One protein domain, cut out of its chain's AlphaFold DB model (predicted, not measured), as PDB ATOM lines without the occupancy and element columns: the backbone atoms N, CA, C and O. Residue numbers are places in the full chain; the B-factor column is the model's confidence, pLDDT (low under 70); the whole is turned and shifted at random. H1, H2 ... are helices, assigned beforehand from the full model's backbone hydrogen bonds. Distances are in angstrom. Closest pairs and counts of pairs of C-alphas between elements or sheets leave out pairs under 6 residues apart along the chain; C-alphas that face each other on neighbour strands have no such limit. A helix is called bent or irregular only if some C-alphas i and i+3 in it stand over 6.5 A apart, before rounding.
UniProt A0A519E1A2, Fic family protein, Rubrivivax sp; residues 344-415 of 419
ATOM      1  N   ARG A 344     119.940 116.604 166.380       71.88
ATOM      2  CA  ARG A 344     119.381 115.242 166.372       71.88
ATOM      3  C   ARG A 344     120.468 114.169 166.267       71.88
ATOM      4  O   ARG A 344     120.382 113.151 166.951       71.88
ATOM      5  N   TYR A 345     121.549 114.426 165.527       67.56
ATOM      6  CA  TYR A 345     122.665 113.485 165.380       67.56
ATOM      7  C   TYR A 345     123.352 113.184 166.710       67.56
ATOM      8  O   TYR A 345     123.510 112.028 167.087       67.56
ATOM      9  N   SER A 346     123.736 114.216 167.466       60.62
ATOM     10  CA  SER A 346     124.392 114.011 168.766       60.62
ATOM     11  C   SER A 346     123.512 113.215 169.734       60.62
ATOM     12  O   SER A 346     124.013 112.380 170.489       60.62
ATOM     13  N   ARG A 347     122.196 113.417 169.634       72.50
ATOM     14  CA  ARG A 347     121.179 112.827 170.497       72.50
ATOM     15  C   ARG A 347     120.859 111.373 170.144       72.50
ATOM     16  O   ARG A 347     120.727 110.561 171.053       72.50
ATOM     17  N   PHE A 348     120.799 111.035 168.854       80.50
ATOM     18  CA  PHE A 348     120.279 109.746 168.373       80.50
ATOM     19  C   PHE A 348     121.271 108.875 167.603       80.50
ATOM     20  O   PHE A 348     120.901 107.839 167.049       80.50
ATOM     21  N   HIS A 349     122.542 109.267 167.558       67.69
ATOM     22  CA  HIS A 349     123.553 108.552 166.790       67.69
ATOM     23  C   HIS A 349     123.659 107.049 167.103       67.69
ATOM     24  O   HIS A 349     123.877 106.236 166.206       67.69
ATOM     25  N   ARG A 350     123.488 106.653 168.371       74.19
ATOM     26  CA  ARG A 350     123.558 105.239 168.777       74.19
ATOM     27  C   ARG A 350     122.400 104.412 168.217       74.19
ATOM     28  O   ARG A 350     122.574 103.227 167.960       74.19
ATOM     29  N   GLN A 351     121.244 105.039 168.036       88.38
ATOM     30  CA  GLN A 351     119.992 104.413 167.625       88.38
ATOM     31  C   GLN A 351     119.810 104.402 166.104       88.38
ATOM     32  O   GLN A 351     119.136 103.525 165.565       88.38
ATOM     33  N   LEU A 352     120.424 105.355 165.398       85.00
ATOM     34  CA  LEU A 352     120.209 105.547 163.967       85.00
ATOM     35  C   LEU A 352     120.681 104.357 163.120       85.00
ATOM     36  O   LEU A 352     119.903 103.833 162.331       85.00
ATOM     37  N   SER A 353     121.930 103.900 163.264       82.69
ATOM     38  CA  SER A 353     122.470 102.843 162.389       82.69
ATOM     39  C   SER A 353     121.753 101.489 162.549       82.69
ATOM     40  O   SER A 353     121.450 100.865 161.530       82.69
ATOM     41  N   PRO A 354     121.402 101.030 163.770       85.31
ATOM     42  CA  PRO A 354     120.540  99.859 163.936       85.31
ATOM     43  C   PRO A 354     119.154 100.033 163.298       85.31
ATOM     44  O   PRO A 354     118.686  99.114 162.629       85.31
ATOM     45  N   ALA A 355     118.527 101.209 163.430       91.62
ATOM     46  CA  ALA A 355     117.234 101.486 162.801       91.62
ATOM     47  C   ALA A 355     117.320 101.497 161.264       91.62
ATOM     48  O   ALA A 355     116.505 100.870 160.594       91.62
ATOM     49  N   MET A 356     118.352 102.128 160.698       90.69
ATOM     50  CA  MET A 356     118.641 102.104 159.261       90.69
ATOM     51  C   MET A 356     118.806 100.668 158.751       90.69
ATOM     52  O   MET A 356     118.252 100.312 157.713       90.69
ATOM     53  N   ARG A 357     119.524  99.814 159.494       91.25
ATOM     54  CA  ARG A 357     119.664  98.389 159.161       91.25
ATOM     55  C   ARG A 357     118.346  97.630 159.245       91.25
ATOM     56  O   ARG A 357     118.070  96.846 158.345       91.25
ATOM     57  N   ALA A 358     117.524  97.885 160.254       92.12
ATOM     58  CA  ALA A 358     116.216  97.252 160.378       92.12
ATOM     59  C   ALA A 358     115.294  97.575 159.183       92.12
ATOM     60  O   ALA A 358     114.563  96.710 158.705       92.12
ATOM     61  N   VAL A 359     115.366  98.793 158.644       93.44
ATOM     62  CA  VAL A 359     114.604  99.164 157.439       93.44
ATOM     63  C   VAL A 359     115.222  98.555 156.177       93.44
ATOM     64  O   VAL A 359     114.539  97.911 155.381       93.44
ATOM     65  N   VAL A 360     116.533  98.721 155.987       90.75
ATOM     66  CA  VAL A 360     117.201  98.367 154.725       90.75
ATOM     67  C   VAL A 360     117.476  96.871 154.604       90.75
ATOM     68  O   VAL A 360     117.384  96.335 153.509       90.75
ATOM     69  N   VAL A 361     117.801  96.170 155.684       89.88
ATOM     70  CA  VAL A 361     118.108  94.729 155.659       89.88
ATOM     71  C   VAL A 361     116.871  93.921 156.023       89.88
ATOM     72  O   VAL A 361     116.460  93.059 155.249       89.88
ATOM     73  N   ASP A 362     116.237  94.250 157.150       90.00
ATOM     74  CA  ASP A 362     115.131  93.453 157.698       90.00
ATOM     75  C   ASP A 362     113.756  93.850 157.131       90.00
ATOM     76  O   ASP A 362     112.746  93.232 157.464       90.00
ATOM     77  N   ARG A 363     113.706  94.863 156.250       89.25
ATOM     78  CA  ARG A 363     112.490  95.352 155.568       89.25
ATOM     79  C   ARG A 363     111.385  95.818 156.516       89.25
ATOM     80  O   ARG A 363     110.206  95.773 156.164       89.25
ATOM     81  N   LYS A 364     111.743  96.268 157.718       91.81
ATOM     82  CA  LYS A 364     110.764  96.805 158.665       91.81
ATOM     83  C   LYS A 364     110.309  98.204 158.233       91.81
ATOM     84  O   LYS A 364     111.139  98.975 157.754       91.81
ATOM     85  N   PRO A 365     109.037  98.575 158.465       92.44
ATOM     86  CA  PRO A 365     108.603  99.964 158.329       92.44
ATOM     87  C   PRO A 365     109.416 100.876 159.254       92.44
ATOM     88  O   PRO A 365     109.668 100.507 160.408       92.44
ATOM     89  N   ALA A 366     109.772 102.079 158.800       91.12
ATOM     90  CA  ALA A 366     110.615 103.014 159.547       91.12
ATOM     91  C   ALA A 366     110.058 103.323 160.945       91.12
ATOM     92  O   ALA A 366     110.809 103.351 161.917       91.12
ATOM     93  N   GLY A 367     108.734 103.451 161.082       91.44
ATOM     94  CA  GLY A 367     108.082 103.647 162.382       91.44
ATOM     95  C   GLY A 367     108.308 102.495 163.370       91.44
ATOM     96  O   GLY A 367     108.487 102.732 164.562       91.44
ATOM     97  N   THR A 368     108.356 101.253 162.876       91.94
ATOM     98  CA  THR A 368     108.636 100.068 163.709       91.94
ATOM     99  C   THR A 368     110.121  99.982 164.049       91.94
ATOM    100  O   THR A 368     110.486  99.755 165.197       91.94
ATOM    101  N   ALA A 369     110.993 100.230 163.070       93.19
ATOM    102  CA  ALA A 369     112.435 100.269 163.298       93.19
ATOM    103  C   ALA A 369     112.833 101.352 164.317       93.19
ATOM    104  O   ALA A 369     113.741 101.131 165.120       93.19
ATOM    105  N   ALA A 370     112.141 102.496 164.303       92.50
ATOM    106  CA  ALA A 370     112.369 103.598 165.227       92.50
ATOM    107  C   ALA A 370     111.924 103.269 166.661       92.50
ATOM    108  O   ALA A 370     112.669 103.534 167.606       92.50
ATOM    109  N   SER A 371     110.742 102.668 166.838       90.81
ATOM    110  CA  SER A 371     110.216 102.331 168.168       90.81
ATOM    111  C   SER A 371     111.056 101.269 168.887       90.81
ATOM    112  O   SER A 371     111.238 101.342 170.102       90.81
ATOM    113  N   GLU A 372     111.661 100.343 168.139       93.00
ATOM    114  CA  GLU A 372     112.568  99.315 168.666       93.00
ATOM    115  C   GLU A 372     113.888  99.874 169.228       93.00
ATOM    116  O   GLU A 372     114.607  99.164 169.933       93.00
ATOM    117  N   GLN A 373     114.222 101.144 168.974       92.38
ATOM    118  CA  GLN A 373     115.453 101.748 169.495       92.38
ATOM    119  C   GLN A 373     115.338 102.283 170.924       92.38
ATOM    120  O   GLN A 373     116.320 102.806 171.453       92.38
ATOM    121  N   HIS A 374     114.168 102.147 171.558       88.88
ATOM    122  CA  HIS A 374     113.937 102.542 172.953       88.88
ATOM    123  C   HIS A 374     114.336 104.004 173.244       88.88
ATOM    124  O   HIS A 374     114.870 104.326 174.307       88.88
ATOM    125  N   VAL A 375     114.101 104.896 172.280       88.31
ATOM    126  CA  VAL A 375     114.253 106.347 172.457       88.31
ATOM    127  C   VAL A 375     113.156 106.850 173.414       88.31
ATOM    128  O   VAL A 375     112.042 106.321 173.356       88.31
ATOM    129  N   PRO A 376     113.428 107.837 174.298       88.44
ATOM    130  CA  PRO A 376     112.403 108.413 175.170       88.44
ATOM    131  C   PRO A 376     111.159 108.853 174.387       88.44
ATOM    132  O   PRO A 376     111.263 109.296 173.243       88.44
ATOM    133  N   VAL A 377     109.976 108.729 174.989       86.88
ATOM    134  CA  VAL A 377     108.690 108.955 174.297       86.88
ATOM    135  C   VAL A 377     108.594 110.382 173.754       86.88
ATOM    136  O   VAL A 377     108.119 110.594 172.641       86.88
ATOM    137  N   GLU A 378     109.113 111.347 174.507       88.50
ATOM    138  CA  GLU A 378     109.230 112.759 174.137       88.50
ATOM    139  C   GLU A 378     110.107 113.007 172.898       88.50
ATOM    140  O   GLU A 378     109.939 114.012 172.212       88.50
ATOM    141  N   ASP A 379     111.004 112.075 172.587       89.06
ATOM    142  CA  ASP A 379     111.979 112.160 171.503       89.06
ATOM    143  C   ASP A 379     111.615 111.293 170.292       89.06
ATOM    144  O   ASP A 379     112.223 111.428 169.228       89.06
ATOM    145  N   ALA A 380     110.613 110.420 170.425       90.06
ATOM    146  CA  ALA A 380     110.267 109.417 169.423       90.06
ATOM    147  C   ALA A 380     109.894 110.030 168.062       90.06
ATOM    148  O   ALA A 380     110.337 109.539 167.023       90.06
ATOM    149  N   ALA A 381     109.129 111.126 168.059       90.31
ATOM    150  CA  ALA A 381     108.744 111.819 166.829       90.31
ATOM    151  C   ALA A 381     109.960 112.425 166.109       90.31
ATOM    152  O   ALA A 381     110.128 112.241 164.907       90.31
ATOM    153  N   MET A 382     110.845 113.078 166.867       89.69
ATOM    154  CA  MET A 382     112.062 113.696 166.341       89.69
ATOM    155  C   MET A 382     113.054 112.648 165.823       89.69
ATOM    156  O   MET A 382     113.737 112.876 164.824       89.69
ATOM    157  N   PHE A 383     113.139 111.490 166.484       92.81
ATOM    158  CA  PHE A 383     113.970 110.385 166.021       92.81
ATOM    159  C   PHE A 383     113.422 109.738 164.745       92.81
ATOM    160  O   PHE A 383     114.199 109.438 163.843       92.81
ATOM    161  N   LEU A 384     112.102 109.554 164.641       93.44
ATOM    162  CA  LEU A 384     111.481 109.017 163.431       93.44
ATOM    163  C   LEU A 384     111.688 109.947 162.232       93.44
ATOM    164  O   LEU A 384     112.070 109.480 161.164       93.44
ATOM    165  N   GLU A 385     111.485 111.253 162.411       90.69
ATOM    166  CA  GLU A 385     111.760 112.252 161.374       90.69
ATOM    167  C   GLU A 385     113.225 112.186 160.926       90.69
ATOM    168  O   GLU A 385     113.517 112.110 159.736       90.69
ATOM    169  N   PHE A 386     114.145 112.100 161.888       89.19
ATOM    170  CA  PHE A 386     115.566 111.968 161.601       89.19
ATOM    171  C   PHE A 386     115.907 110.679 160.832       89.19
ATOM    172  O   PHE A 386     116.669 110.717 159.869       89.19
ATOM    173  N   LEU A 387     115.319 109.539 161.207       91.06
ATOM    174  CA  LEU A 387     115.482 108.274 160.487       91.06
ATOM    175  C   LEU A 387     114.969 108.372 159.042       91.06
ATOM    176  O   LEU A 387     115.610 107.858 158.127       91.06
ATOM    177  N   LEU A 388     113.826 109.026 158.826       90.12
ATOM    178  CA  LEU A 388     113.240 109.206 157.497       90.12
ATOM    179  C   LEU A 388     114.106 110.103 156.604       90.12
ATOM    180  O   LEU A 388     114.367 109.726 155.461       90.12
ATOM    181  N   ASP A 389     114.610 111.222 157.132       82.31
ATOM    182  CA  ASP A 389     115.559 112.099 156.428       82.31
ATOM    183  C   ASP A 389     116.805 111.311 155.978       82.31
ATOM    184  O   ASP A 389     117.277 111.414 154.840       82.31
ATOM    185  N   GLU A 390     117.314 110.454 156.864       84.00
ATOM    186  CA  GLU A 390     118.507 109.644 156.631       84.00
ATOM    187  C   GLU A 390     118.297 108.512 155.618       84.00
ATOM    188  O   GLU A 390     119.200 108.228 154.820       84.00
ATOM    189  N   LEU A 391     117.110 107.899 155.613       85.88
ATOM    190  CA  LEU A 391     116.687 106.920 154.611       85.88
ATOM    191  C   LEU A 391     116.482 107.568 153.239       85.88
ATOM    192  O   LEU A 391     116.874 106.985 152.228       85.88
ATOM    193  N   ALA A 392     115.896 108.766 153.190       81.75
ATOM    194  CA  ALA A 392     115.682 109.505 151.948       81.75
ATOM    195  C   ALA A 392     117.015 109.867 151.272       81.75
ATOM    196  O   ALA A 392     117.157 109.733 150.053       81.75
ATOM    197  N   GLY A 393     118.012 110.256 152.075       74.94
ATOM    198  CA  GLY A 393     119.372 110.564 151.629       74.94
ATOM    199  C   GLY A 393     120.287 109.352 151.406       74.94
ATOM    200  O   GLY A 393     121.470 109.538 151.114       74.94
ATOM    201  N   LEU A 394     119.806 108.114 151.569       78.44
ATOM    202  CA  LEU A 394     120.623 106.910 151.386       78.44
ATOM    203  C   LEU A 394     120.905 106.637 149.896       78.44
ATOM    204  O   LEU A 394     120.001 106.691 149.061       78.44
ATOM    205  N   TYR A 395     122.153 106.293 149.570       75.75
ATOM    206  CA  TYR A 395     122.596 105.789 148.263       75.75
ATOM    207  C   TYR A 395     123.819 104.865 148.406       75.75
ATOM    208  O   TYR A 395     124.408 104.738 149.479       75.75
ATOM    209  N   GLU A 396     124.217 104.194 147.323       70.62
ATOM    210  CA  GLU A 396     125.277 103.168 147.338       70.62
ATOM    211  C   GLU A 396     126.643 103.702 147.811       70.62
ATOM    212  O   GLU A 396     127.442 102.980 148.410       70.62
ATOM    213  N   GLY A 397     126.924 104.986 147.583       51.41
ATOM    214  CA  GLY A 397     128.177 105.618 147.995       51.41
ATOM    215  C   GLY A 397     128.236 105.971 149.480       51.41
ATOM    216  O   GLY A 397     129.325 105.975 150.044       51.41
ATOM    217  N   ASN A 398     127.096 106.208 150.142       58.47
ATOM    218  CA  ASN A 398     127.062 106.610 151.554       58.47
ATOM    219  C   ASN A 398     126.556 105.512 152.507       58.47
ATOM    220  O   ASN A 398     126.497 105.743 153.711       58.47
ATOM    221  N   CYS A 399     126.224 104.319 152.005       65.00
ATOM    222  CA  CYS A 399     125.610 103.239 152.787       65.00
ATOM    223  C   CYS A 399     126.460 102.743 153.968       65.00
ATOM    224  O   CYS A 399     125.933 102.370 155.019       65.00
ATOM    225  N   THR A 400     127.784 102.800 153.830       60.16
ATOM    226  CA  THR A 400     128.735 102.358 154.856       60.16
ATOM    227  C   THR A 400     128.617 103.175 156.140       60.16
ATOM    228  O   THR A 400     128.844 102.629 157.218       60.16
ATOM    229  N   ARG A 401     128.136 104.429 156.065       63.69
ATOM    230  CA  ARG A 401     127.855 105.292 157.230       63.69
ATOM    231  C   ARG A 401     126.787 104.732 158.173       63.69
ATOM    232  O   ARG A 401     126.635 105.227 159.279       63.69
ATOM    233  N   HIS A 402     126.035 103.727 157.731       74.56
ATOM    234  CA  HIS A 402     124.982 103.066 158.504       74.56
ATOM    235  C   HIS A 402     125.269 101.577 158.723       74.56
ATOM    236  O   HIS A 402     124.385 100.828 159.134       74.56
ATOM    237  N   GLY A 403     126.499 101.128 158.444       68.62
ATOM    238  CA  GLY A 403     126.873  99.716 158.530       68.62
ATOM    239  C   GLY A 403     126.147  98.844 157.502       68.62
ATOM    240  O   GLY A 403     125.839  97.690 157.798       68.62
ATOM    241  N   LEU A 404     125.825  99.400 156.331       79.06
ATOM    242  CA  LEU A 404     125.166  98.711 155.218       79.06
ATOM    243  C   LEU A 404     126.156  98.475 154.073       79.06
ATOM    244  O   LEU A 404     126.966  99.351 153.755       79.06
ATOM    245  N   SER A 405     126.067  97.315 153.421       77.38
ATOM    246  CA  SER A 405     126.805  97.042 152.184       77.38
ATOM    247  C   SER A 405     126.102  97.656 150.970       77.38
ATOM    248  O   SER A 405     124.895  97.908 150.992       77.38
ATOM    249  N   GLN A 406     126.854  97.872 149.886       78.12
ATOM    250  CA  GLN A 406     126.279  98.329 148.615       78.12
ATOM    251  C   GLN A 406     125.214  97.357 148.115       78.12
ATOM    252  O   GLN A 406     124.103  97.780 147.830       78.12
ATOM    253  N   GLU A 407     125.500  96.052 148.141       83.06
ATOM    254  CA  GLU A 407     124.550  95.007 147.749       83.06
ATOM    255  C   GLU A 407     123.237  95.081 148.541       83.06
ATOM    256  O   GLU A 407     122.162  94.980 147.953       83.06
ATOM    257  N   GLN A 408     123.293  95.324 149.855       86.69
ATOM    258  CA  GLN A 408     122.090  95.467 150.682       86.69
ATOM    259  C   GLN A 408     121.241  96.668 150.248       86.69
ATOM    260  O   GLN A 408     120.014  96.566 150.170       86.69
ATOM    261  N   VAL A 409     121.888  97.790 149.930       84.00
ATOM    262  CA  VAL A 409     121.212  99.016 149.489       84.00
ATOM    263  C   VAL A 409     120.674  98.893 148.066       84.00
ATOM    264  O   VAL A 409     119.507  99.208 147.843       84.00
ATOM    265  N   THR A 410     121.446  98.368 147.116       83.62
ATOM    266  CA  THR A 410     120.986  98.115 145.741       83.62
ATOM    267  C   THR A 410     119.800  97.146 145.738       83.62
ATOM    268  O   THR A 410     118.789  97.393 145.078       83.62
ATOM    269  N   THR A 411     119.865  96.088 146.555       86.75
ATOM    270  CA  THR A 411     118.752  95.141 146.751       86.75
ATOM    271  C   THR A 411     117.531  95.815 147.376       86.75
ATOM    272  O   THR A 411     116.410  95.396 147.132       86.75
ATOM    273  N   TRP A 412     117.694  96.838 148.219       87.44
ATOM    274  CA  TRP A 412     116.568  97.628 148.744       87.44
ATOM    275  C   TRP A 412     115.962  98.571 147.704       87.44
ATOM    276  O   TRP A 412     114.744  98.735 147.648       87.44
ATOM    277  N   PHE A 413     116.794  99.163 146.850       85.75
ATOM    278  CA  PHE A 413     116.336 100.039 145.775       85.75
ATOM    279  C   PHE A 413     115.550  99.297 144.702       85.75
ATOM    280  O   PHE A 413     114.546  99.828 144.231       85.75
ATOM    281  N   SER A 414     115.938  98.065 144.365       81.31
ATOM    282  CA  SER A 414     115.239  97.265 143.351       81.31
ATOM    283  C   SER A 414     113.792  96.914 143.722       81.31
ATOM    284  O   SER A 414     112.984  96.655 142.834       81.31
ATOM    285  N   VAL A 415     113.438  96.965 145.012       77.56
ATOM    286  CA  VAL A 415     112.069  96.766 145.526       77.56
ATOM    287  C   VAL A 415     111.343  98.072 145.881       77.56
ATOM    288  O   VAL A 415     110.280  98.032 146.492       77.56
TER     289      VAL A 415
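This is residues 344 to 415 of the 419 residues of the protein "Fic family protein" of Rubrivivax sp (UniProt A0A519E1A2). The part of H1 after its kink runs through the middle of an elongated all-helix body, with the helical hairpin of H2 and H3 packed on one side of it and the short H4 on the other. H5 lies across one end of the body, beyond the last residue of H1. The printed part has 72 residues with five named helices, in the order H1, H2, H3, H4, H5, and no named strand. It is compact, with a radius of gyration of the C-alphas of 11.6 A, and the C-alphas span 35 by 21 by 16 A.

H1, residues 344 to 360, begins at C-alpha 344 at (119.381, 115.242, 166.372) and measures 20.6 A from first to last C-alpha. It has a kink of 67 degrees near residue 351. It is irregular, with C-alphas 347 and 350 8.1 A apart. H2, residues 366 to 371, measures 8.7 A. H3, residues 377 to 392, measures 23.4 A and ends at C-alpha 392 at (115.682, 109.505, 151.948). It too is irregular, with C-alphas 378 and 381 7.4 A apart. H4, residues 399 to 402, measures 5.8 A. H5, residues 406 to 413, measures 10.5 A and ends at C-alpha 413 at (116.336, 100.039, 145.775).

H1 is the hub and touches the four other helices. With residues 355 to 359 alone it touches H2, at a steep tilt of 58 degrees, opposite ways; their closest C-alphas, those of Ala 355 and Ala 369, are 5.0 A apart. H1 and H3 touch at a steep tilt of 60 degrees, the same way, closest at the C-alphas of Leu 352 and Leu 387, 6.5 A apart. H2 and H3 form a helical hairpin: they touch at a shallow tilt of 30 degrees, opposite ways, with the closest C-alphas, those of Ala 370 and Leu 384, 5.8 A apart. With residues 352 to 357 alone H1 touches H4, where the closest C-alphas, those of Ser 353 and His 402, are 4.6 A apart. With residue 360 alone H1 only just touches H5, with 3 pairs of C-alphas within 8 A, about perpendicular at 77 degrees; the closest C-alphas are those of Val 360 and Trp 412, 6.1 A apart. H4 and H5 touch only at the corner, and only just, with 3 such pairs; the closest C-alphas, those of Cys 399 and Gln 406, are 6.5 A apart. H3 is apart from H4 and H5, and so is H2. Every O i to N i+4 pair is within hydrogen-bond range in H2 and H5, against 9 of 13 in H1 and 10 of 12 in H3; H4 is too short for such a pair.

The two C-alphas farthest apart, those of Glu 378 and Glu 407, are 35.3 A apart. The printed part has no cut. The link from H3 to H4 is short, and the other three are tight. The mean pLDDT of the printed part is 83.2, and it is under 70 at residues 345 to 346, 349, 397 to 401 and 403.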